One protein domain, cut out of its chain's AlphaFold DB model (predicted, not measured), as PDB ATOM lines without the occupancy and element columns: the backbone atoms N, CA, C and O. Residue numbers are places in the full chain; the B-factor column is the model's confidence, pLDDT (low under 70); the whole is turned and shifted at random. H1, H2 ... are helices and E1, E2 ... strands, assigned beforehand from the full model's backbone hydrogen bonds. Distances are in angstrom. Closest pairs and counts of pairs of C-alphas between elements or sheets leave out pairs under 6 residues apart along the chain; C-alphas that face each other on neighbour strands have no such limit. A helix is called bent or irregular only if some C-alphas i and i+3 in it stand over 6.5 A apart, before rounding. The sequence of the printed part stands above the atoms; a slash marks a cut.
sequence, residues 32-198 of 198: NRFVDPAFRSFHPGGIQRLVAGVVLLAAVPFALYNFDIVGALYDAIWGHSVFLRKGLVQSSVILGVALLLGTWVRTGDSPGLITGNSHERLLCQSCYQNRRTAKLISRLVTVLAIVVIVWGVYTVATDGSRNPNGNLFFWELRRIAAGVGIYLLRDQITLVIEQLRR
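What this domain is: This is residues 32 to 198 of the 198 residues of an uncharacterized protein of Halovenus aranensis (UniProt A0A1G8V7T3). Four long helical pieces, H1, H3, H6a and H5, stand side by side in one flat row, with a strongly twisted sheet across one end and H2 at the other. The 167 printed residues include six named helices and three named strands, in order E1 H1 H2 H3 E2 E3 H4 H5 H6: mixed helices and strands. The sheet, E1, E3, E2, is antiparallel. The whole is loose, radius of gyration of the C-alphas 19.6 A, and spans 61 by 40 by 25 A.

How they stand to each other: E1, residues 32 to 43, is the antiparallel neighbour of E3, residues 112 to 123; N 34 and O 121 are 2.9 A apart. H1, residues 46 to 66, is only just irregular: C-alphas 57 and 60 are 6.6 A apart. It touches H3, residues 84 to 101, at a shallow tilt of 20 degrees, the closest C-alphas being Gly 53 and Gly 96, 4.1 A. E2, residues 103 to 106, and E3 form a hairpin; N 114 and O 104 are 2.9 A apart. H6, residues 169 to 196, was assigned as one helix by its hydrogen bonds but is bent: C-alphas 184 and 187 are 7.7 A apart. Arm H6a, residues 169 to 184, touches H3 and forms a hairpin with H5, residues 132 to 159; arm H6b, residues 187 to 196, lies over E1. Every O i to N i+4 pair is within hydrogen-bond range except in H1, 15 of 17, and H6a, 11 of 12.

Where its parts are: C-alpha 32 is at (119.146, -58.854, 373.293), C-alpha 196 at (103.259, -75.239, 360.972). H5 measures 39.3 A from first to last C-alpha, H2, residues 69 to 78, 14.0 A, and H4, residues 125 to 130, 8.9 A.

The domain as a whole: The printed part has no cut and no long link. Residues 159 to 171 are among those with pLDDT under 70.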
ATOM      1  N   ASN A  32     120.493 -58.521 372.839       75.50
ATOM      2  CA  ASN A  32     119.146 -58.854 373.293       75.50
ATOM      3  C   ASN A  32     119.117 -60.296 373.792       75.50
ATOM      4  O   ASN A  32     119.510 -61.215 373.071       75.50
ATOM      5  N   ARG A  33     118.608 -60.506 375.010       76.38
ATOM      6  CA  ARG A  33     118.341 -61.852 375.530       76.38
ATOM      7  C   ARG A  33     117.017 -62.366 374.983       76.38
ATOM      8  O   ARG A  33     115.996 -61.669 375.008       76.38
ATOM      9  N   PHE A  34     117.035 -63.588 374.474       75.81
ATOM     10  CA  PHE A  34     115.865 -64.257 373.926       75.81
ATOM     11  C   PHE A  34     115.820 -65.704 374.393       75.81
ATOM     12  O   PHE A  34     116.777 -66.449 374.204       75.81
ATOM     13  N   VAL A  35     114.698 -66.101 374.987       75.81
ATOM     14  CA  VAL A  35     114.427 -67.501 375.310       75.81
ATOM     15  C   VAL A  35     113.967 -68.178 374.026       75.81
ATOM     16  O   VAL A  35     112.866 -67.912 373.548       75.81
ATOM     17  N   ASP A  36     114.842 -68.992 373.445       67.94
ATOM     18  CA  ASP A  36     114.596 -69.642 372.160       67.94
ATOM     19  C   ASP A  36     113.938 -71.014 372.384       67.94
ATOM     20  O   ASP A  36     114.599 -71.932 372.879       67.94
ATOM     21  N   PRO A  37     112.650 -71.199 372.037       67.06
ATOM     22  CA  PRO A  37     111.973 -72.477 372.228       67.06
ATOM     23  C   PRO A  37     112.546 -73.589 371.338       67.06
ATOM     24  O   PRO A  37     112.370 -74.766 371.675       67.06
ATOM     25  N   ALA A  38     113.233 -73.235 370.242       66.38
ATOM     26  CA  ALA A  38     113.896 -74.175 369.340       66.38
ATOM     27  C   ALA A  38     115.275 -74.620 369.850       66.38
ATOM     28  O   ALA A  38     115.747 -75.693 369.478       66.38
ATOM     29  N   PHE A  39     115.907 -73.838 370.731       68.69
ATOM     30  CA  PHE A  39     117.199 -74.169 371.327       68.69
ATOM     31  C   PHE A  39     117.003 -74.622 372.775       68.69
ATOM     32  O   PHE A  39     116.992 -73.831 373.722       68.69
ATOM     33  N   ARG A  40     116.815 -75.932 372.943       68.56
ATOM     34  CA  ARG A  40     116.575 -76.540 374.253       68.56
ATOM     35  C   ARG A  40     117.837 -77.180 374.796       68.56
ATOM     36  O   ARG A  40     118.496 -77.953 374.106       68.56
ATOM     37  N   SER A  41     118.126 -76.909 376.060       70.62
ATOM     38  CA  SER A  41     119.034 -77.735 376.844       70.62
ATOM     39  C   SER A  41     118.246 -78.886 377.459       70.62
ATOM     40  O   SER A  41     117.183 -78.708 378.063       70.62
ATOM     41  N   PHE A  42     118.770 -80.094 377.286       71.81
ATOM     42  CA  PHE A  42     118.162 -81.297 377.827       71.81
ATOM     43  C   PHE A  42     118.806 -81.624 379.162       71.81
ATOM     44  O   PHE A  42     119.992 -81.939 379.225       71.81
ATOM     45  N   HIS A  43     118.015 -81.535 380.228       72.56
ATOM     46  CA  HIS A  43     118.480 -81.835 381.575       72.56
ATOM     47  C   HIS A  43     118.072 -83.258 381.984       72.56
ATOM     48  O   HIS A  43     116.942 -83.675 381.673       72.56
ATOM     49  N   PRO A  44     118.944 -83.992 382.707       65.81
ATOM     50  CA  PRO A  44     118.601 -85.260 383.341       65.81
ATOM     51  C   PRO A  44     117.627 -84.993 384.500       65.81
ATOM     52  O   PRO A  44     118.000 -84.850 385.656       65.81
ATOM     53  N   GLY A  45     116.353 -84.846 384.154       68.75
ATOM     54  CA  GLY A  45     115.247 -84.582 385.079       68.75
ATOM     55  C   GLY A  45     113.907 -85.098 384.551       68.75
ATOM     56  O   GLY A  45     112.866 -84.880 385.169       68.75
ATOM     57  N   GLY A  46     113.911 -85.803 383.410       73.81
ATOM     58  CA  GLY A  46     112.697 -86.360 382.810       73.81
ATOM     59  C   GLY A  46     112.032 -87.409 383.686       73.81
ATOM     60  O   GLY A  46     110.810 -87.490 383.682       73.81
ATOM     61  N   ILE A  47     112.804 -88.132 384.503       81.88
ATOM     62  CA  ILE A  47     112.266 -89.121 385.446       81.88
ATOM     63  C   ILE A  47     111.358 -88.452 386.482       81.88
ATOM     64  O   ILE A  47     110.268 -88.948 386.721       81.88
ATOM     65  N   GLN A  48     111.742 -87.304 387.053       84.56
ATOM     66  CA  GLN A  48     110.905 -86.614 388.045       84.56
ATOM     67  C   GLN A  48     109.571 -86.163 387.445       84.56
ATOM     68  O   GLN A  48     108.521 -86.385 388.045       84.56
ATOM     69  N   ARG A  49     109.592 -85.578 386.237       80.81
ATOM     70  CA  ARG A  49     108.357 -85.199 385.531       80.81
ATOM     71  C   ARG A  49     107.524 -86.408 385.122       80.81
ATOM     72  O   ARG A  49     106.304 -86.332 385.215       80.81
ATOM     73  N   LEU A  50     108.157 -87.506 384.709       84.38
ATOM     74  CA  LEU A  50     107.459 -88.741 384.367       84.38
ATOM     75  C   LEU A  50     106.789 -89.348 385.601       84.38
ATOM     76  O   LEU A  50     105.602 -89.646 385.553       84.38
ATOM     77  N   VAL A  51     107.509 -89.464 386.718       86.81
ATOM     78  CA  VAL A  51     106.960 -89.957 387.988       86.81
ATOM     79  C   VAL A  51     105.816 -89.058 388.451       86.81
ATOM     80  O   VAL A  51     104.736 -89.565 388.729       86.81
ATOM     81  N   ALA A  52     105.995 -87.733 388.457       86.81
ATOM     82  CA  ALA A  52     104.928 -86.797 388.815       86.81
ATOM     83  C   ALA A  52     103.712 -86.915 387.879       86.81
ATOM     84  O   ALA A  52     102.573 -86.932 388.346       86.81
ATOM     85  N   GLY A  53     103.942 -87.052 386.570       85.56
ATOM     86  CA  GLY A  53     102.898 -87.253 385.570       85.56
ATOM     87  C   GLY A  53     102.115 -88.549 385.789       85.56
ATOM     88  O   GLY A  53     100.889 -88.517 385.839       85.56
ATOM     89  N   VAL A  54     102.808 -89.673 386.000       88.75
ATOM     90  CA  VAL A  54     102.199 -90.984 386.290       88.75
ATOM     91  C   VAL A  54     101.437 -90.960 387.614       88.75
ATOM     92  O   VAL A  54     100.319 -91.467 387.691       88.75
ATOM     93  N   VAL A  55     101.996 -90.331 388.651       89.31
ATOM     94  CA  VAL A  55     101.327 -90.177 389.949       89.31
ATOM     95  C   VAL A  55     100.028 -89.388 389.790       89.31
ATOM     96  O   VAL A  55      98.986 -89.840 390.256       89.31
ATOM     97  N   LEU A  56     100.043 -88.255 389.085       87.50
ATOM     98  CA  LEU A  56      98.841 -87.443 388.864       87.50
ATOM     99  C   LEU A  56      97.803 -88.120 387.954       87.50
ATOM    100  O   LEU A  56      96.603 -87.888 388.119       87.50
ATOM    101  N   LEU A  57      98.249 -88.959 387.018       87.94
ATOM    102  CA  LEU A  57      97.387 -89.627 386.042       87.94
ATOM    103  C   LEU A  57      96.769 -90.929 386.571       87.94
ATOM    104  O   LEU A  57      95.640 -91.244 386.207       87.94
ATOM    105  N   ALA A  58      97.478 -91.673 387.424       85.25
ATOM    106  CA  ALA A  58      97.040 -92.983 387.908       85.25
ATOM    107  C   ALA A  58      96.906 -93.041 389.434       85.25
ATOM    108  O   ALA A  58      95.838 -93.381 389.942       85.25
ATOM    109  N   ALA A  59      97.957 -92.676 390.176       84.81
ATOM    110  CA  ALA A  59      97.972 -92.842 391.629       84.81
ATOM    111  C   ALA A  59      96.977 -91.914 392.338       84.81
ATOM    112  O   ALA A  59      96.276 -92.360 393.239       84.81
ATOM    113  N   VAL A  60      96.858 -90.653 391.912       84.12
ATOM    114  CA  VAL A  60      95.902 -89.696 392.487       84.12
ATOM    115  C   VAL A  60      94.458 -90.113 392.196       84.12
ATOM    116  O   VAL A  60      93.692 -90.215 393.152       84.12
ATOM    117  N   PRO A  61      94.059 -90.445 390.952       84.25
ATOM    118  CA  PRO A  61      92.723 -90.971 390.699       84.25
ATOM    119  C   PRO A  61      92.421 -92.261 391.454       84.25
ATOM    120  O   PRO A  61      91.327 -92.397 391.991       84.25
ATOM    121  N   PHE A  62      93.382 -93.183 391.540       85.38
ATOM    122  CA  PHE A  62      93.226 -94.430 392.284       85.38
ATOM    123  C   PHE A  62      93.076 -94.190 393.790       85.38
ATOM    124  O   PHE A  62      92.187 -94.765 394.418       85.38
ATOM    125  N   ALA A  63      93.907 -93.321 394.369       83.00
ATOM    126  CA  ALA A  63      93.835 -92.956 395.777       83.00
ATOM    127  C   ALA A  63      92.506 -92.268 396.083       83.00
ATOM    128  O   ALA A  63      91.796 -92.717 396.969       83.00
ATOM    129  N   LEU A  64      92.109 -91.276 395.282       80.12
ATOM    130  CA  LEU A  64      90.802 -90.630 395.393       80.12
ATOM    131  C   LEU A  64      89.654 -91.612 395.155       80.12
ATOM    132  O   LEU A  64      88.555 -91.383 395.648       80.12
ATOM    133  N   TYR A  65      89.861 -92.681 394.379       80.00
ATOM    134  CA  TYR A  65      88.826 -93.674 394.132       80.00
ATOM    135  C   TYR A  65      88.596 -94.605 395.331       80.00
ATOM    136  O   TYR A  65      87.455 -94.904 395.680       80.00
ATOM    137  N   ASN A  66      89.672 -95.067 395.959       79.19
ATOM    138  CA  ASN A  66      89.599 -96.058 397.034       79.19
ATOM    139  C   ASN A  66      89.552 -95.423 398.427       79.19
ATOM    140  O   ASN A  66      88.993 -96.002 399.352       79.19
ATOM    141  N   PHE A  67      90.114 -94.228 398.568       73.94
ATOM    142  CA  PHE A  67      90.259 -93.517 399.826       73.94
ATOM    143  C   PHE A  67      89.714 -92.098 399.644       73.94
ATOM    144  O   PHE A  67      90.388 -91.217 399.109       73.94
ATOM    145  N   ASP A  68      88.485 -91.848 400.098       68.25
ATOM    146  CA  ASP A  68      87.874 -90.510 400.054       68.25
ATOM    147  C   ASP A  68      88.431 -89.592 401.160       68.25
ATOM    148  O   ASP A  68      87.703 -88.934 401.895       68.25
ATOM    149  N   ILE A  69      89.758 -89.584 401.319       67.62
ATOM    150  CA  ILE A  69      90.474 -88.839 402.364       67.62
ATOM    151  C   ILE A  69      90.234 -87.340 402.194       67.62
ATOM    152  O   ILE A  69      90.108 -86.621 403.177       67.62
ATOM    153  N   VAL A  70      90.148 -86.859 400.951       64.25
ATOM    154  CA  VAL A  70      89.932 -85.436 400.667       64.25
ATOM    155  C   VAL A  70      88.492 -85.023 400.956       64.25
ATOM    156  O   VAL A  70      88.289 -83.961 401.539       64.25
ATOM    157  N   GLY A  71      87.506 -85.857 400.604       66.44
ATOM    158  CA  GLY A  71      86.114 -85.632 400.991       66.44
ATOM    159  C   GLY A  71      85.950 -85.645 402.509       66.44
ATOM    160  O   GLY A  71      85.385 -84.708 403.059       66.44
ATOM    161  N   ALA A  72      86.536 -86.636 403.189       69.00
ATOM    162  CA  ALA A  72      86.490 -86.762 404.647       69.00
ATOM    163  C   ALA A  72      87.195 -85.606 405.378       69.00
ATOM    164  O   ALA A  72      86.683 -85.107 406.377       69.00
ATOM    165  N   LEU A  73      88.351 -85.146 404.885       71.19
ATOM    166  CA  LEU A  73      89.066 -84.005 405.463       71.19
ATOM    167  C   LEU A  73      88.300 -82.692 405.247       71.19
ATOM    168  O   LEU A  73      88.261 -81.851 406.140       71.19
ATOM    169  N   TYR A  74      87.682 -82.512 404.077       67.81
ATOM    170  CA  TYR A  74      86.864 -81.334 403.799       67.81
ATOM    171  C   TYR A  74      85.601 -81.318 404.666       67.81
ATOM    172  O   TYR A  74      85.288 -80.290 405.259       67.81
ATOM    173  N   ASP A  75      84.931 -82.462 404.800       69.56
ATOM    174  CA  ASP A  75      83.765 -82.629 405.668       69.56
ATOM    175  C   ASP A  75      84.121 -82.367 407.141       69.56
ATOM    176  O   ASP A  75      83.411 -81.645 407.835       69.56
ATOM    177  N   ALA A  76      85.294 -82.820 407.598       74.00
ATOM    178  CA  ALA A  76      85.782 -82.553 408.951       74.00
ATOM    179  C   ALA A  76      86.062 -81.063 409.237       74.00
ATOM    180  O   ALA A  76      85.972 -80.640 410.388       74.00
ATOM    181  N   ILE A  77      86.419 -80.266 408.223       75.38
ATOM    182  CA  ILE A  77      86.766 -78.843 408.393       75.38
ATOM    183  C   ILE A  77      85.558 -77.928 408.119       75.38
ATOM    184  O   ILE A  77      85.405 -76.909 408.788       75.38
ATOM    185  N   TRP A  78      84.708 -78.270 407.145       73.19
ATOM    186  CA  TRP A  78      83.627 -77.407 406.640       73.19
ATOM    187  C   TRP A  78      82.214 -77.955 406.904       73.19
ATOM    188  O   TRP A  78      81.241 -77.267 406.604       73.19
ATOM    189  N   GLY A  79      82.078 -79.161 407.468       60.66
ATOM    190  CA  GLY A  79      80.799 -79.748 407.898       60.66
ATOM    191  C   GLY A  79      79.836 -80.131 406.768       60.66
ATOM    192  O   GLY A  79      78.654 -80.377 407.026       60.66
ATOM    193  N   HIS A  80      80.306 -80.131 405.518       58.47
ATOM    194  CA  HIS A  80      79.513 -80.459 404.339       58.47
ATOM    195  C   HIS A  80      80.274 -81.399 403.400       58.47
ATOM    196  O   HIS A  80      81.409 -81.125 402.995       58.47
ATOM    197  N   SER A  81      79.598 -82.467 402.968       56.06
ATOM    198  CA  SER A  81      80.120 -83.420 401.991       56.06
ATOM    199  C   SER A  81      80.099 -82.815 400.584       56.06
ATOM    200  O   SER A  81      79.115 -82.851 399.845       56.06
ATOM    201  N   VAL A  82      81.220 -82.219 400.188       59.00
ATOM    202  CA  VAL A  82      81.395 -81.713 398.824       59.00
ATOM    203  C   VAL A  82      81.921 -82.841 397.942       59.00
ATOM    204  O   VAL A  82      82.924 -83.479 398.256       59.00
ATOM    205  N   PHE A  83      81.294 -83.059 396.783       61.72
ATOM    206  CA  PHE A  83      81.707 -84.054 395.781       61.72
ATOM    207  C   PHE A  83      83.034 -83.694 395.051       61.72
ATOM    208  O   PHE A  83      83.163 -83.908 393.845       61.72
ATOM    209  N   LEU A  84      84.051 -83.180 395.760       67.12
ATOM    210  CA  LEU A  84      85.377 -82.741 395.267       67.12
ATOM    211  C   LEU A  84      86.111 -83.789 394.425       67.12
ATOM    212  O   LEU A  84      86.901 -83.450 393.539       67.12
ATOM    213  N   ARG A  85      85.803 -85.062 394.660       69.50
ATOM    214  CA  ARG A  85      86.442 -86.221 394.045       69.50
ATOM    215  C   ARG A  85      86.484 -86.158 392.515       69.50
ATOM    216  O   ARG A  85      87.552 -86.336 391.939       69.50
ATOM    217  N   LYS A  86      85.371 -85.857 391.833       70.31
ATOM    218  CA  LYS A  86      85.340 -85.858 390.351       70.31
ATOM    219  C   LYS A  86      86.189 -84.734 389.746       70.31
ATOM    220  O   LYS A  86      86.959 -84.987 388.821       70.31
ATOM    221  N   GLY A  87      86.080 -83.516 390.287       71.19
ATOM    222  CA  GLY A  87      86.855 -82.362 389.818       71.19
ATOM    223  C   GLY A  87      88.358 -82.525 390.047       71.19
ATOM    224  O   GLY A  87      89.149 -82.200 389.160       71.19
ATOM    225  N   LEU A  88      88.750 -83.091 391.193       76.62
ATOM    226  CA  LEU A  88      90.147 -83.395 391.511       76.62
ATOM    227  C   LEU A  88      90.733 -84.460 390.584       76.62
ATOM    228  O   LEU A  88      91.816 -84.246 390.047       76.62
ATOM    229  N   VAL A  89      90.000 -85.550 390.329       81.62
ATOM    230  CA  VAL A  89      90.429 -86.608 389.396       81.62
ATOM    231  C   VAL A  89      90.681 -86.037 388.002       81.62
ATOM    232  O   VAL A  89      91.712 -86.293 387.393       81.62
ATOM    233  N   GLN A  90      89.763 -85.229 387.475       80.00
ATOM    234  CA  GLN A  90      89.927 -84.687 386.124       80.00
ATOM    235  C   GLN A  90      91.044 -83.648 386.047       80.00
ATOM    236  O   GLN A  90      91.786 -83.624 385.069       80.00
ATOM    237  N   SER A  91      91.198 -82.823 387.080       83.19
ATOM    238  CA  SER A  91      92.288 -81.845 387.157       83.19
ATOM    239  C   SER A  91      93.649 -82.533 387.265       83.19
ATOM    240  O   SER A  91      94.589 -82.129 386.582       83.19
ATOM    241  N   SER A  92      93.752 -83.607 388.057       85.81
ATOM    242  CA  SER A  92      94.982 -84.394 388.172       85.81
ATOM    243  C   SER A  92      95.319 -85.086 386.853       85.81
ATOM    244  O   SER A  92      96.470 -85.043 386.433       85.81
ATOM    245  N   VAL A  93      94.326 -85.632 386.144       86.25
ATOM    246  CA  VAL A  93      94.527 -86.227 384.815       86.25
ATOM    247  C   VAL A  93      95.004 -85.181 383.805       86.25
ATOM    248  O   VAL A  93      95.989 -85.429 383.115       86.25
ATOM    249  N   ILE A  94      94.376 -84.000 383.740       85.62
ATOM    250  CA  ILE A  94      94.791 -82.915 382.828       85.62
ATOM    251  C   ILE A  94      96.248 -82.514 383.092       85.62
ATOM    252  O   ILE A  94      97.051 -82.435 382.162       85.62
ATOM    253  N   LEU A  95      96.608 -82.301 384.361       86.38
ATOM    254  CA  LEU A  95      97.972 -81.941 384.751       86.38
ATOM    255  C   LEU A  95      98.967 -83.077 384.491       86.38
ATOM    256  O   LEU A  95     100.068 -82.826 384.006       86.38
ATOM    257  N   GLY A  96      98.577 -84.321 384.771       84.06
ATOM    258  CA  GLY A  96      99.384 -85.509 384.516       84.06
ATOM    259  C   GLY A  96      99.713 -85.659 383.034       84.06
ATOM    260  O   GLY A  96     100.883 -85.795 382.678       84.06
ATOM    261  N   VAL A  97      98.711 -85.529 382.159       87.06
ATOM    262  CA  VAL A  97      98.905 -85.533 380.701       87.06
ATOM    263  C   VAL A  97      99.822 -84.389 380.270       87.06
ATOM    264  O   VAL A  97     100.763 -84.624 379.515       87.06
ATOM    265  N   ALA A  98      99.612 -83.169 380.771       84.12
ATOM    266  CA  ALA A  98     100.457 -82.026 380.422       84.12
ATOM    267  C   ALA A  98     101.930 -82.236 380.819       84.12
ATOM    268  O   ALA A  98     102.835 -81.912 380.049       84.12
ATOM    269  N   LEU A  99     102.188 -82.823 381.992       84.06
ATOM    270  CA  LEU A  99     103.544 -83.152 382.435       84.06
ATOM    271  C   LEU A  99     104.187 -84.244 381.579       84.06
ATOM    272  O   LEU A  99     105.359 -84.106 381.225       84.06
ATOM    273  N   LEU A 100     103.434 -85.289 381.223       85.50
ATOM    274  CA  LEU A 100     103.923 -86.378 380.374       85.50
ATOM    275  C   LEU A 100     104.242 -85.891 378.960       85.50
ATOM    276  O   LEU A 100     105.321 -86.186 378.451       85.50
ATOM    277  N   LEU A 101     103.383 -85.064 378.359       84.88
ATOM    278  CA  LEU A 101     103.671 -84.402 377.078       84.88
ATOM    279  C   LEU A 101     104.916 -83.501 377.167       84.88
ATOM    280  O   LEU A 101     105.641 -83.312 376.193       84.88
ATOM    281  N   GLY A 102     105.211 -82.975 378.356       76.62
ATOM    282  CA  GLY A 102     106.430 -82.231 378.663       76.62
ATOM    283  C   GLY A 102     107.722 -83.061 378.702       76.62
ATOM    284  O   GLY A 102     108.806 -82.465 378.742       76.62
ATOM    285  N   THR A 103     107.638 -84.396 378.720       82.69
ATOM    286  CA  THR A 103     108.796 -85.304 378.772       82.69
ATOM    287  C   THR A 103     109.224 -85.768 377.386       82.69
ATOM    288  O   THR A 103     108.401 -85.980 376.503       82.69
ATOM    289  N   TRP A 104     110.535 -85.910 377.192       79.38
ATOM    290  CA  TRP A 104     111.130 -86.330 375.927       79.38
ATOM    291  C   TRP A 104     112.014 -87.552 376.161       79.38
ATOM    292  O   TRP A 104     112.653 -87.682 377.210       79.38
ATOM    293  N   VAL A 105     112.069 -88.440 375.172       79.62
ATOM    294  CA  VAL A 105     112.944 -89.614 375.191       79.62
ATOM    295  C   VAL A 105     114.164 -89.311 374.333       79.62
ATOM    296  O   VAL A 105     114.032 -89.026 373.144       79.62
ATOM    297  N   ARG A 106     115.358 -89.360 374.932       77.56
ATOM    298  CA  ARG A 106     116.617 -89.318 374.185       77.56
ATOM    299  C   ARG A 106     116.960 -90.731 373.729       77.56
ATOM    300  O   ARG A 106     117.123 -91.614 374.567       77.56
ATOM    301  N   THR A 107     117.109 -90.925 372.425       72.50
ATOM    302  CA  THR A 107     117.666 -92.143 371.825       72.50
ATOM    303  C   THR A 107     119.085 -91.835 371.324       72.50
ATOM    304  O   THR A 107     119.311 -90.797 370.705       72.50
ATOM    305  N   GLY A 108     120.074 -92.661 371.678       74.06
ATOM    306  CA  GLY A 108     121.499 -92.442 371.371       74.06
ATOM    307  C   GLY A 108     122.421 -93.022 372.450       74.06
ATOM    308  O   GLY A 108     121.974 -93.842 373.246       74.06
ATOM    309  N   ASP A 109     123.671 -92.551 372.520       70.12
ATOM    310  CA  ASP A 109     124.742 -93.097 373.388       70.12
ATOM    311  C   ASP A 109     124.459 -93.039 374.900       70.12
ATOM    312  O   ASP A 109     125.111 -93.693 375.707       70.12
ATOM    313  N   SER A 110     123.484 -92.237 375.316       73.56
ATOM    314  CA  SER A 110     123.007 -92.188 376.699       73.56
ATOM    315  C   SER A 110     121.487 -92.090 376.677       73.56
ATOM    316  O   SER A 110     120.941 -90.978 376.716       73.56
ATOM    317  N   PRO A 111     120.794 -93.234 376.524       75.94
ATOM    318  CA  PRO A 111     119.345 -93.254 376.483       75.94
ATOM    319  C   PRO A 111     118.790 -92.827 377.842       75.94
ATOM    320  O   PRO A 111     119.284 -93.233 378.894       75.94
ATOM    321  N   GLY A 112     117.765 -91.982 377.832       77.81
ATOM    322  CA  GLY A 112     117.199 -91.467 379.072       77.81
ATOM    323  C   GLY A 112     116.040 -90.505 378.870       77.81
ATOM    324  O   GLY A 112     115.825 -89.958 377.787       77.81
ATOM    325  N   LEU A 113     115.290 -90.297 379.952       79.94
ATOM    326  CA  LEU A 113     114.198 -89.332 380.008       79.94
ATOM    327  C   LEU A 113     114.753 -87.946 380.300       79.94
ATOM    328  O   LEU A 113     115.363 -87.692 381.344       79.94
ATOM    329  N   ILE A 114     114.475 -87.029 379.391       81.94
ATOM    330  CA  ILE A 114     114.974 -85.663 379.428       81.94
ATOM    331  C   ILE A 114     113.810 -84.680 379.469       81.94
ATOM    332  O   ILE A 114     112.710 -84.932 378.972       81.94
ATOM    333  N   THR A 115     114.068 -83.532 380.083       77.12
ATOM    334  CA  THR A 115     113.178 -82.373 379.982       77.12
ATOM    335  C   THR A 115     113.885 -81.298 379.186       77.12
ATOM    336  O   THR A 115     115.074 -81.050 379.393       77.12
ATOM    337  N   GLY A 116     113.164 -80.699 378.244       66.75
ATOM    338  CA  GLY A 116     113.654 -79.538 377.523       66.75
ATOM    339  C   GLY A 116     113.389 -78.286 378.343       66.75
ATOM    340  O   GLY A 116     112.227 -77.987 378.617       66.75
ATOM    341  N   ASN A 117     114.447 -77.564 378.694       73.19
ATOM    342  CA  ASN A 117     114.342 -76.174 379.113       73.19
ATOM    343  C   ASN A 117     114.825 -75.298 377.961       73.19
ATOM    344  O   ASN A 117     115.898 -75.519 377.396       73.19
ATOM    345  N   SER A 118     114.006 -74.322 377.591       73.56
ATOM    346  CA  SER A 118     114.431 -73.254 376.700       73.56
ATOM    347  C   SER A 118     115.508 -72.427 377.412       73.56
ATOM    348  O   SER A 118     115.400 -72.122 378.604       73.56
ATOM    349  N   HIS A 119     116.603 -72.133 376.714       72.75
ATOM    350  CA  HIS A 119     117.685 -71.318 377.260       72.75
ATOM    351  C   HIS A 119     117.647 -69.904 376.702       72.75
ATOM    352  O   HIS A 119     117.247 -69.665 375.561       72.75
ATOM    353  N   GLU A 120     118.091 -68.964 377.535       76.06
ATOM    354  CA  GLU A 120     118.381 -67.613 377.085       76.06
ATOM    355  C   GLU A 120     119.581 -67.649 376.141       76.06
ATOM    356  O   GLU A 120     120.661 -68.131 376.482       76.06
ATOM    357  N   ARG A 121     119.385 -67.128 374.934       76.06
ATOM    358  CA  ARG A 121     120.434 -66.894 373.948       76.06
ATOM    359  C   ARG A 121     120.619 -65.399 373.778       76.06
ATOM    360  O   ARG A 121     119.653 -64.633 373.806       76.06
ATOM    361  N   LEU A 122     121.864 -64.999 373.555       79.94
ATOM    362  CA  LEU A 122     122.184 -63.651 373.110       79.94
ATOM    363  C   LEU A 122     121.974 -63.591 371.597       79.94
ATOM    364  O   LEU A 122     122.554 -64.377 370.842       79.94
ATOM    365  N   LEU A 123     121.114 -62.677 371.160       81.06
ATOM    366  CA  LEU A 123     120.831 -62.434 369.752       81.06
ATOM    367  C   LEU A 123     121.220 -61.012 369.361       81.06
ATOM    368  O   LEU A 123     121.044 -60.057 370.122       81.06
ATOM    369  N   CYS A 124     121.702 -60.895 368.126       81.81
ATOM    370  CA  CYS A 124     121.935 -59.627 367.456       81.81
ATOM    371  C   CYS A 124     120.605 -58.902 367.178       81.81
ATOM    372  O   CYS A 124     119.587 -59.564 366.988       81.81
ATOM    373  N   GLN A 125     120.582 -57.565 367.112       80.88
ATOM    374  CA  GLN A 125     119.353 -56.778 366.883       80.88
ATOM    375  C   GLN A 125     118.559 -57.242 365.640       80.88
ATOM    376  O   GLN A 125     117.339 -57.387 365.704       80.88
ATOM    377  N   SER A 126     119.237 -57.518 364.520       79.81
ATOM    378  CA  SER A 126     118.596 -57.987 363.280       79.81
ATOM    379  C   SER A 126     118.044 -59.412 363.414       79.81
ATOM    380  O   SER A 126     116.893 -59.672 363.062       79.81
ATOM    381  N   CYS A 127     118.816 -60.313 364.024       77.56
ATOM    382  CA  CYS A 127     118.410 -61.679 364.365       77.56
ATOM    383  C   CYS A 127     117.186 -61.682 365.296       77.56
ATOM    384  O   CYS A 127     116.232 -62.440 365.124       77.56
ATOM    385  N   TYR A 128     117.199 -60.781 366.276       80.00
ATOM    386  CA  TYR A 128     116.141 -60.604 367.257       80.00
ATOM    387  C   TYR A 128     114.844 -60.100 366.619       80.00
ATOM    388  O   TYR A 128     113.757 -60.557 366.973       80.00
ATOM    389  N   GLN A 129     114.940 -59.187 365.647       80.00
ATOM    390  CA  GLN A 129     113.776 -58.712 364.898       80.00
ATOM    391  C   GLN A 129     113.113 -59.832 364.091       80.00
ATOM    392  O   GLN A 129     111.884 -59.912 364.083       80.00
ATOM    393  N   ASN A 130     113.898 -60.733 363.498       79.75
ATOM    394  CA  ASN A 130     113.364 -61.869 362.745       79.75
ATOM    395  C   ASN A 130     112.578 -62.853 363.641       79.75
ATOM    396  O   ASN A 130     111.595 -63.454 363.217       79.75
ATOM    397  N   ARG A 131     112.941 -62.951 364.928       77.25
ATOM    398  CA  ARG A 131     112.257 -63.782 365.938       77.25
ATOM    399  C   ARG A 131     111.102 -63.077 366.665       77.25
ATOM    400  O   ARG A 131     110.562 -63.606 367.640       77.25
ATOM    401  N   ARG A 132     110.656 -61.900 366.208       79.06
ATOM    402  CA  ARG A 132     109.531 -61.171 366.833       79.06
ATOM    403  C   ARG A 132     108.239 -61.984 366.887       79.06
ATOM    404  O   ARG A 132     107.519 -61.899 367.877       79.06
ATOM    405  N   THR A 133     107.949 -62.760 365.850       79.50
ATOM    406  CA  THR A 133     106.728 -63.575 365.745       79.50
ATOM    407  C   THR A 133     106.702 -64.687 366.790       79.50
ATOM    408  O   THR A 133     105.737 -64.777 367.542       79.50
ATOM    409  N   ALA A 134     107.793 -65.447 366.909       77.69
ATOM    410  CA  ALA A 134     108.033 -66.444 367.956       77.69
ATOM    411  C   ALA A 134     107.791 -65.877 369.364       77.69
ATOM    412  O   ALA A 134     107.027 -66.417 370.168       77.69
ATOM    413  N   LYS A 135     108.392 -64.711 369.638       80.56
ATOM    414  CA  LYS A 135     108.245 -63.998 370.913       80.56
ATOM    415  C   LYS A 135     106.796 -63.610 371.193       80.56
ATOM    416  O   LYS A 135     106.332 -63.708 372.328       80.56
ATOM    417  N   LEU A 136     106.104 -63.121 370.169       85.31
ATOM    418  CA  LEU A 136     104.723 -62.679 370.277       85.31
ATOM    419  C   LEU A 136     103.795 -63.869 370.535       85.31
ATOM    420  O   LEU A 136     102.965 -63.782 371.431       85.31
ATOM    421  N   ILE A 137     104.006 -64.998 369.855       85.75
ATOM    422  CA  ILE A 137     103.268 -66.247 370.092       85.75
ATOM    423  C   ILE A 137     103.494 -66.743 371.524       85.75
ATOM    424  O   ILE A 137     102.526 -66.945 372.249       85.75
ATOM    425  N   SER A 138     104.747 -66.862 371.971       84.75
ATOM    426  CA  SER A 138     105.064 -67.309 373.337       84.75
ATOM    427  C   SER A 138     104.408 -66.422 374.405       84.75
ATOM    428  O   SER A 138     103.810 -66.918 375.369       84.75
ATOM    429  N   ARG A 139     104.434 -65.095 374.209       87.56
ATOM    430  CA  ARG A 139     103.739 -64.142 375.086       87.56
ATOM    431  C   ARG A 139     102.227 -64.322 375.046       87.56
ATOM    432  O   ARG A 139     101.624 -64.360 376.111       87.56
ATOM    433  N   LEU A 140     101.623 -64.456 373.866       89.69
ATOM    434  CA  LEU A 140     100.182 -64.673 373.730       89.69
ATOM    435  C   LEU A 140      99.738 -65.962 374.421       89.69
ATOM    436  O   LEU A 140      98.764 -65.933 375.164       89.69
ATOM    437  N   VAL A 141     100.473 -67.064 374.250       88.38
ATOM    438  CA  VAL A 141     100.182 -68.340 374.926       88.38
ATOM    439  C   VAL A 141     100.300 -68.192 376.445       88.38
ATOM    440  O   VAL A 141      99.455 -68.690 377.183       88.38
ATOM    441  N   THR A 142     101.309 -67.459 376.922       88.94
ATOM    442  CA  THR A 142     101.485 -67.190 378.357       88.94
ATOM    443  C   THR A 142     100.346 -66.337 378.916       88.94
ATOM    444  O   THR A 142      99.789 -66.670 379.958       88.94
ATOM    445  N   VAL A 143      99.968 -65.264 378.219       92.38
ATOM    446  CA  VAL A 143      98.841 -64.403 378.605       92.38
ATOM    447  C   VAL A 143      97.542 -65.201 378.603       92.38
ATOM    448  O   VAL A 143      96.798 -65.125 379.572       92.38
ATOM    449  N   LEU A 144      97.298 -66.014 377.574       91.75
ATOM    450  CA  LEU A 144      96.131 -66.888 377.498       91.75
ATOM    451  C   LEU A 144      96.070 -67.839 378.698       91.75
ATOM    452  O   LEU A 144      95.028 -67.943 379.338       91.75
ATOM    453  N   ALA A 145      97.184 -68.488 379.043       89.31
ATOM    454  CA  ALA A 145      97.252 -69.363 380.207       89.31
ATOM    455  C   ALA A 145      96.930 -68.614 381.510       89.31
ATOM    456  O   ALA A 145      96.114 -69.088 382.299       89.31
ATOM    457  N   ILE A 146      97.513 -67.428 381.715       92.19
ATOM    458  CA  ILE A 146      97.247 -66.594 382.896       92.19
ATOM    459  C   ILE A 146      95.774 -66.187 382.948       92.19
ATOM    460  O   ILE A 146      95.152 -66.328 383.994       92.19
ATOM    461  N   VAL A 147      95.200 -65.730 381.834       92.62
ATOM    462  CA  VAL A 147      93.785 -65.339 381.758       92.62
ATOM    463  C   VAL A 147      92.884 -66.516 382.118       92.62
ATOM    464  O   VAL A 147      91.982 -66.346 382.926       92.62
ATOM    465  N   VAL A 148      93.150 -67.715 381.592       90.50
ATOM    466  CA  VAL A 148      92.367 -68.922 381.909       90.50
ATOM    467  C   VAL A 148      92.478 -69.294 383.393       90.50
ATOM    468  O   VAL A 148      91.469 -69.633 384.011       90.50
ATOM    469  N   ILE A 149      93.675 -69.199 383.981       88.94
ATOM    470  CA  ILE A 149      93.897 -69.466 385.412       88.94
ATOM    471  C   ILE A 149      93.153 -68.438 386.269       88.94
ATOM    472  O   ILE A 149      92.377 -68.821 387.140       88.94
ATOM    473  N   VAL A 150      93.366 -67.144 386.017       91.25
ATOM    474  CA  VAL A 150      92.749 -66.046 386.778       91.25
ATOM    475  C   VAL A 150      91.233 -66.093 386.647       91.25
ATOM    476  O   VAL A 150      90.542 -65.939 387.649       91.25
ATOM    477  N   TRP A 151      90.716 -66.364 385.449       87.50
ATOM    478  CA  TRP A 151      89.286 -66.537 385.221       87.50
ATOM    479  C   TRP A 151      88.725 -67.683 386.059       87.50
ATOM    480  O   TRP A 151      87.746 -67.477 386.762       87.50
ATOM    481  N   GLY A 152      89.371 -68.856 386.041       82.75
ATOM    482  CA  GLY A 152      88.947 -70.003 386.847       82.75
ATOM    483  C   GLY A 152      88.988 -69.727 388.354       82.75
ATOM    484  O   GLY A 152      88.078 -70.120 389.080       82.75
ATOM    485  N   VAL A 153      90.010 -69.013 388.839       84.25
ATOM    486  CA  VAL A 153      90.108 -68.607 390.255       84.25
ATOM    487  C   VAL A 153      89.021 -67.593 390.616       84.25
ATOM    488  O   VAL A 153      88.391 -67.720 391.664       84.25
ATOM    489  N   TYR A 154      88.769 -66.613 389.748       84.88
ATOM    490  CA  TYR A 154      87.729 -65.607 389.948       84.88
ATOM    491  C   TYR A 154      86.349 -66.255 390.066       84.88
ATOM    492  O   TYR A 154      85.646 -66.010 391.042       84.88
ATOM    493  N   THR A 155      85.996 -67.152 389.147       80.62
ATOM    494  CA  THR A 155      84.718 -67.877 389.178       80.62
ATOM    495  C   THR A 155      84.588 -68.789 390.397       80.62
ATOM    496  O   THR A 155      83.504 -68.894 390.965       80.62
ATOM    497  N   VAL A 156      85.682 -69.404 390.866       75.44
ATOM    498  CA  VAL A 156      85.683 -70.137 392.147       75.44
ATOM    499  C   VAL A 156      85.321 -69.208 393.307       75.44
ATOM    500  O   VAL A 156      84.501 -69.576 394.145       75.44
ATOM    501  N   ALA A 157      85.901 -68.007 393.343       77.31
ATOM    502  CA  ALA A 157      85.678 -67.043 394.415       77.31
ATOM    503  C   ALA A 157      84.275 -66.409 394.380       77.31
ATOM    504  O   ALA A 157      83.683 -66.191 395.436       77.31
ATOM    505  N   THR A 158      83.725 -66.120 393.195       75.31
ATOM    506  CA  THR A 158      82.432 -65.424 393.059       75.31
ATOM    507  C   THR A 158      81.233 -66.362 392.994       75.31
ATOM    508  O   THR A 158      80.226 -66.115 393.659       75.31
ATOM    509  N   ASP A 159      81.323 -67.443 392.216       63.97
ATOM    510  CA  ASP A 159      80.188 -68.337 391.952       63.97
ATOM    511  C   ASP A 159      80.132 -69.510 392.935       63.97
ATOM    512  O   ASP A 159      79.045 -70.020 393.223       63.97
ATOM    513  N   GLY A 160      81.270 -69.876 393.538       58.25
ATOM    514  CA  GLY A 160      81.328 -70.855 394.627       58.25
ATOM    515  C   GLY A 160      80.495 -70.450 395.849       58.25
ATOM    516  O   GLY A 160      79.974 -71.313 396.547       58.25
ATOM    517  N   SER A 161      80.285 -69.145 396.061       54.03
ATOM    518  CA  SER A 161      79.444 -68.628 397.147       54.03
ATOM    519  C   SER A 161      77.943 -68.624 396.826       54.03
ATOM    520  O   SER A 161      77.139 -68.493 397.747       54.03
ATOM    521  N   ARG A 162      77.541 -68.713 395.549       56.22
ATOM    522  CA  ARG A 162      76.139 -68.527 395.118       56.22
ATOM    523  C   ARG A 162      75.400 -69.817 394.802       56.22
ATOM    524  O   ARG A 162      74.172 -69.811 394.818       56.22
ATOM    525  N   ASN A 163      76.105 -70.906 394.505       55.38
ATOM    526  CA  ASN A 163      75.467 -72.174 394.171       55.38
ATOM    527  C   ASN A 163      76.193 -73.351 394.851       55.38
ATOM    528  O   ASN A 163      77.103 -73.933 394.258       55.38
ATOM    529  N   PRO A 164      75.803 -73.720 396.088       54.16
ATOM    530  CA  PRO A 164      76.432 -74.810 396.843       54.16
ATOM    531  C   PRO A 164      76.161 -76.198 396.241       54.16
ATOM    532  O   PRO A 164      76.763 -77.188 396.654       54.16
ATOM    533  N   ASN A 165      75.292 -76.291 395.227       54.75
ATOM    534  CA  ASN A 165      75.051 -77.515 394.472       54.75
ATOM    535  C   ASN A 165      76.257 -77.801 393.561       54.75
ATOM    536  O   ASN A 165      76.247 -77.463 392.380       54.75
ATOM    537  N   GLY A 166      77.287 -78.412 394.161       54.09
ATOM    538  CA  GLY A 166      78.641 -78.806 393.725       54.09
ATOM    539  C   GLY A 166      79.058 -78.853 392.248       54.09
ATOM    540  O   GLY A 166      80.251 -78.787 391.971       54.09
ATOM    541  N   ASN A 167      78.152 -78.938 391.277       55.19
ATOM    542  CA  ASN A 167      78.473 -79.197 389.874       55.19
ATOM    543  C   ASN A 167      79.249 -78.068 389.167       55.19
ATOM    544  O   ASN A 167      80.032 -78.369 388.266       55.19
ATOM    545  N   LEU A 168      79.086 -76.800 389.568       56.34
ATOM    546  CA  LEU A 168      79.816 -75.680 388.950       56.34
ATOM    547  C   LEU A 168      81.283 -75.598 389.396       56.34
ATOM    548  O   LEU A 168      82.160 -75.364 388.565       56.34
ATOM    549  N   PHE A 169      81.575 -75.884 390.668       61.91
ATOM    550  CA  PHE A 169      82.935 -75.813 391.216       61.91
ATOM    551  C   PHE A 169      83.916 -76.747 390.479       61.91
ATOM    552  O   PHE A 169      85.086 -76.419 390.269       61.91
ATOM    553  N   PHE A 170      83.437 -77.902 390.000       65.69
ATOM    554  CA  PHE A 170      84.264 -78.864 389.260       65.69
ATOM    555  C   PHE A 170      84.699 -78.372 387.887       65.69
ATOM    556  O   PHE A 170      85.731 -78.823 387.381       65.69
ATOM    557  N   TRP A 171      83.913 -77.500 387.256       69.75
ATOM    558  CA  TRP A 171      84.263 -76.977 385.941       69.75
ATOM    559  C   TRP A 171      85.392 -75.959 386.027       69.75
ATOM    560  O   TRP A 171      86.239 -75.903 385.135       69.75
ATOM    561  N   GLU A 172      85.468 -75.233 387.139       78.19
ATOM    562  CA  GLU A 172      86.515 -74.241 387.360       78.19
ATOM    563  C   GLU A 172      87.870 -74.864 387.675       78.19
ATOM    564  O   GLU A 172      88.874 -74.459 387.094       78.19
ATOM    565  N   LEU A 173      87.913 -75.916 388.501       76.56
ATOM    566  CA  LEU A 173      89.155 -76.656 388.758       76.56
ATOM    567  C   LEU A 173      89.773 -77.195 387.460       76.56
ATOM    568  O   LEU A 173      90.983 -77.088 387.253       76.56
ATOM    569  N   ARG A 174      88.937 -77.692 386.538       81.75
ATOM    570  CA  ARG A 174      89.393 -78.142 385.216       81.75
ATOM    571  C   ARG A 174      89.921 -76.994 384.359       81.75
ATOM    572  O   ARG A 174      90.918 -77.190 383.670       81.75
ATOM    573  N   ARG A 175      89.304 -75.807 384.411       84.00
ATOM    574  CA  ARG A 175      89.808 -74.609 383.718       84.00
ATOM    575  C   ARG A 175      91.165 -74.179 384.262       84.00
ATOM    576  O   ARG A 175      92.080 -73.966 383.473       84.00
ATOM    577  N   ILE A 176      91.324 -74.135 385.584       85.44
ATOM    578  CA  ILE A 176      92.605 -73.806 386.224       85.44
ATOM    579  C   ILE A 176      93.673 -74.825 385.809       85.44
ATOM    580  O   ILE A 176      94.741 -74.436 385.337       85.44
ATOM    581  N   ALA A 177      93.372 -76.123 385.907       85.50
ATOM    582  CA  ALA A 177      94.279 -77.192 385.494       85.50
ATOM    583  C   ALA A 177      94.656 -77.102 384.008       85.50
ATOM    584  O   ALA A 177      95.824 -77.267 383.660       85.50
ATOM    585  N   ALA A 178      93.698 -76.786 383.133       86.19
ATOM    586  CA  ALA A 178      93.952 -76.569 381.713       86.19
ATOM    587  C   ALA A 178      94.864 -75.357 381.479       86.19
ATOM    588  O   ALA A 178      95.825 -75.462 380.721       86.19
ATOM    589  N   GLY A 179      94.626 -74.238 382.164       87.38
ATOM    590  CA  GLY A 179      95.482 -73.054 382.086       87.38
ATOM    591  C   GLY A 179      96.918 -73.338 382.539       87.38
ATOM    592  O   GLY A 179      97.870 -72.977 381.844       87.38
ATOM    593  N   VAL A 180      97.090 -74.071 383.643       87.81
ATOM    594  CA  VAL A 180      98.411 -74.536 384.101       87.81
ATOM    595  C   VAL A 180      99.046 -75.478 383.074       87.81
ATOM    596  O   VAL A 180     100.228 -75.336 382.766       87.81
ATOM    597  N   GLY A 181      98.276 -76.397 382.489       86.38
ATOM    598  CA  GLY A 181      98.745 -77.284 381.423       86.38
ATOM    599  C   GLY A 181      99.248 -76.518 380.195       86.38
ATOM    600  O   GLY A 181     100.350 -76.788 379.717       86.38
ATOM    601  N   ILE A 182      98.500 -75.510 379.732       88.56
ATOM    602  CA  ILE A 182      98.908 -74.623 378.629       88.56
ATOM    603  C   ILE A 182     100.205 -73.893 378.987       88.56
ATOM    604  O   ILE A 182     101.115 -73.822 378.164       88.56
ATOM    605  N   TYR A 183     100.324 -73.389 380.218       87.69
ATOM    606  CA  TYR A 183     101.537 -72.714 380.679       87.69
ATOM    607  C   TYR A 183     102.760 -73.642 380.670       87.69
ATOM    608  O   TYR A 183     103.820 -73.255 380.175       87.69
ATOM    609  N   LEU A 184     102.617 -74.875 381.167       85.25
ATOM    610  CA  LEU A 184     103.684 -75.882 381.161       85.25
ATOM    611  C   LEU A 184     104.096 -76.280 379.738       85.25
ATOM    612  O   LEU A 184     105.274 -76.529 379.479       85.25
ATOM    613  N   LEU A 185     103.138 -76.314 378.811       85.31
ATOM    614  CA  LEU A 185     103.353 -76.686 377.414       85.31
ATOM    615  C   LEU A 185     103.683 -75.500 376.500       85.31
ATOM    616  O   LEU A 185     103.907 -75.711 375.308       85.31
ATOM    617  N   ARG A 186     103.767 -74.267 377.017       87.81
ATOM    618  CA  ARG A 186     103.882 -73.042 376.203       87.81
ATOM    619  C   ARG A 186     105.023 -73.086 375.183       87.81
ATOM    620  O   ARG A 186     104.852 -72.662 374.041       87.81
ATOM    621  N   ASP A 187     106.173 -73.638 375.569       81.38
ATOM    622  CA  ASP A 187     107.359 -73.698 374.714       81.38
ATOM    623  C   ASP A 187     107.185 -74.755 373.618       81.38
ATOM    624  O   ASP A 187     107.729 -74.608 372.525       81.38
ATOM    625  N   GLN A 188     106.439 -75.833 373.889       83.31
ATOM    626  CA  GLN A 188     106.084 -76.833 372.877       83.31
ATOM    627  C   GLN A 188     105.031 -76.295 371.915       83.31
ATOM    628  O   GLN A 188     105.202 -76.420 370.709       83.31
ATOM    629  N   ILE A 189     103.996 -75.633 372.438       84.38
ATOM    630  CA  ILE A 189     102.948 -74.994 371.636       84.38
ATOM    631  C   ILE A 189     103.569 -73.961 370.689       84.38
ATOM    632  O   ILE A 189     103.294 -73.981 369.494       84.38
ATOM    633  N   THR A 190     104.460 -73.104 371.198       84.12
ATOM    634  CA  THR A 190     105.154 -72.093 370.381       84.12
ATOM    635  C   THR A 190     105.967 -72.744 369.261       84.12
ATOM    636  O   THR A 190     105.884 -72.313 368.114       84.12
ATOM    637  N   LEU A 191     106.700 -73.818 369.572       82.31
ATOM    638  CA  LEU A 191     107.508 -74.545 368.595       82.31
ATOM    639  C   LEU A 191     106.655 -75.211 367.505       82.31
ATOM    640  O   LEU A 191     106.992 -75.107 366.330       82.31
ATOM    641  N   VAL A 192     105.537 -75.846 367.870       84.69
ATOM    642  CA  VAL A 192     104.610 -76.464 366.906       84.69
ATOM    643  C   VAL A 192     103.987 -75.408 365.991       84.69
ATOM    644  O   VAL A 192     103.936 -75.602 364.779       84.69
ATOM    645  N   ILE A 193     103.564 -74.264 366.538       84.44
ATOM    646  CA  ILE A 193     103.010 -73.160 365.736       84.44
ATOM    647  C   ILE A 193     104.061 -72.614 364.760       84.44
ATOM    648  O   ILE A 193     103.741 -72.322 363.609       84.44
ATOM    649  N   GLU A 194     105.318 -72.486 365.190       80.38
ATOM    650  CA  GLU A 194     106.412 -72.082 364.301       80.38
ATOM    651  C   GLU A 194     106.689 -73.103 363.195       80.38
ATOM    652  O   GLU A 194     106.963 -72.700 362.065       80.38
ATOM    653  N   GLN A 195     106.613 -74.402 363.498       81.38
ATOM    654  CA  GLN A 195     106.792 -75.468 362.510       81.38
ATOM    655  C   GLN A 195     105.671 -75.482 361.469       81.38
ATOM    656  O   GLN A 195     105.967 -75.600 360.289       81.38
ATOM    657  N   LEU A 196     104.414 -75.292 361.881       82.94
ATOM    658  CA  LEU A 196     103.259 -75.239 360.972       82.94
ATOM    659  C   LEU A 196     103.265 -74.027 360.030       82.94
ATOM    660  O   LEU A 196     102.528 -74.005 359.050       82.94
ATOM    661  N   ARG A 197     104.045 -72.992 360.352       77.75
ATOM    662  CA  ARG A 197     104.152 -71.778 359.536       77.75
ATOM    663  C   ARG A 197     105.183 -71.900 358.406       77.75
ATOM    664  O   ARG A 197     105.152 -71.066 357.501       77.75
ATOM    665  N   ARG A 198     106.122 -72.843 358.501       67.62
ATOM    666  CA  ARG A 198     107.140 -73.090 357.468       67.62
ATOM    667  C   ARG A 198     106.582 -73.972 356.365       67.62
ATOM    668  O   ARG A 198     106.962 -73.702 355.210       67.62
TER     669      ARG A 198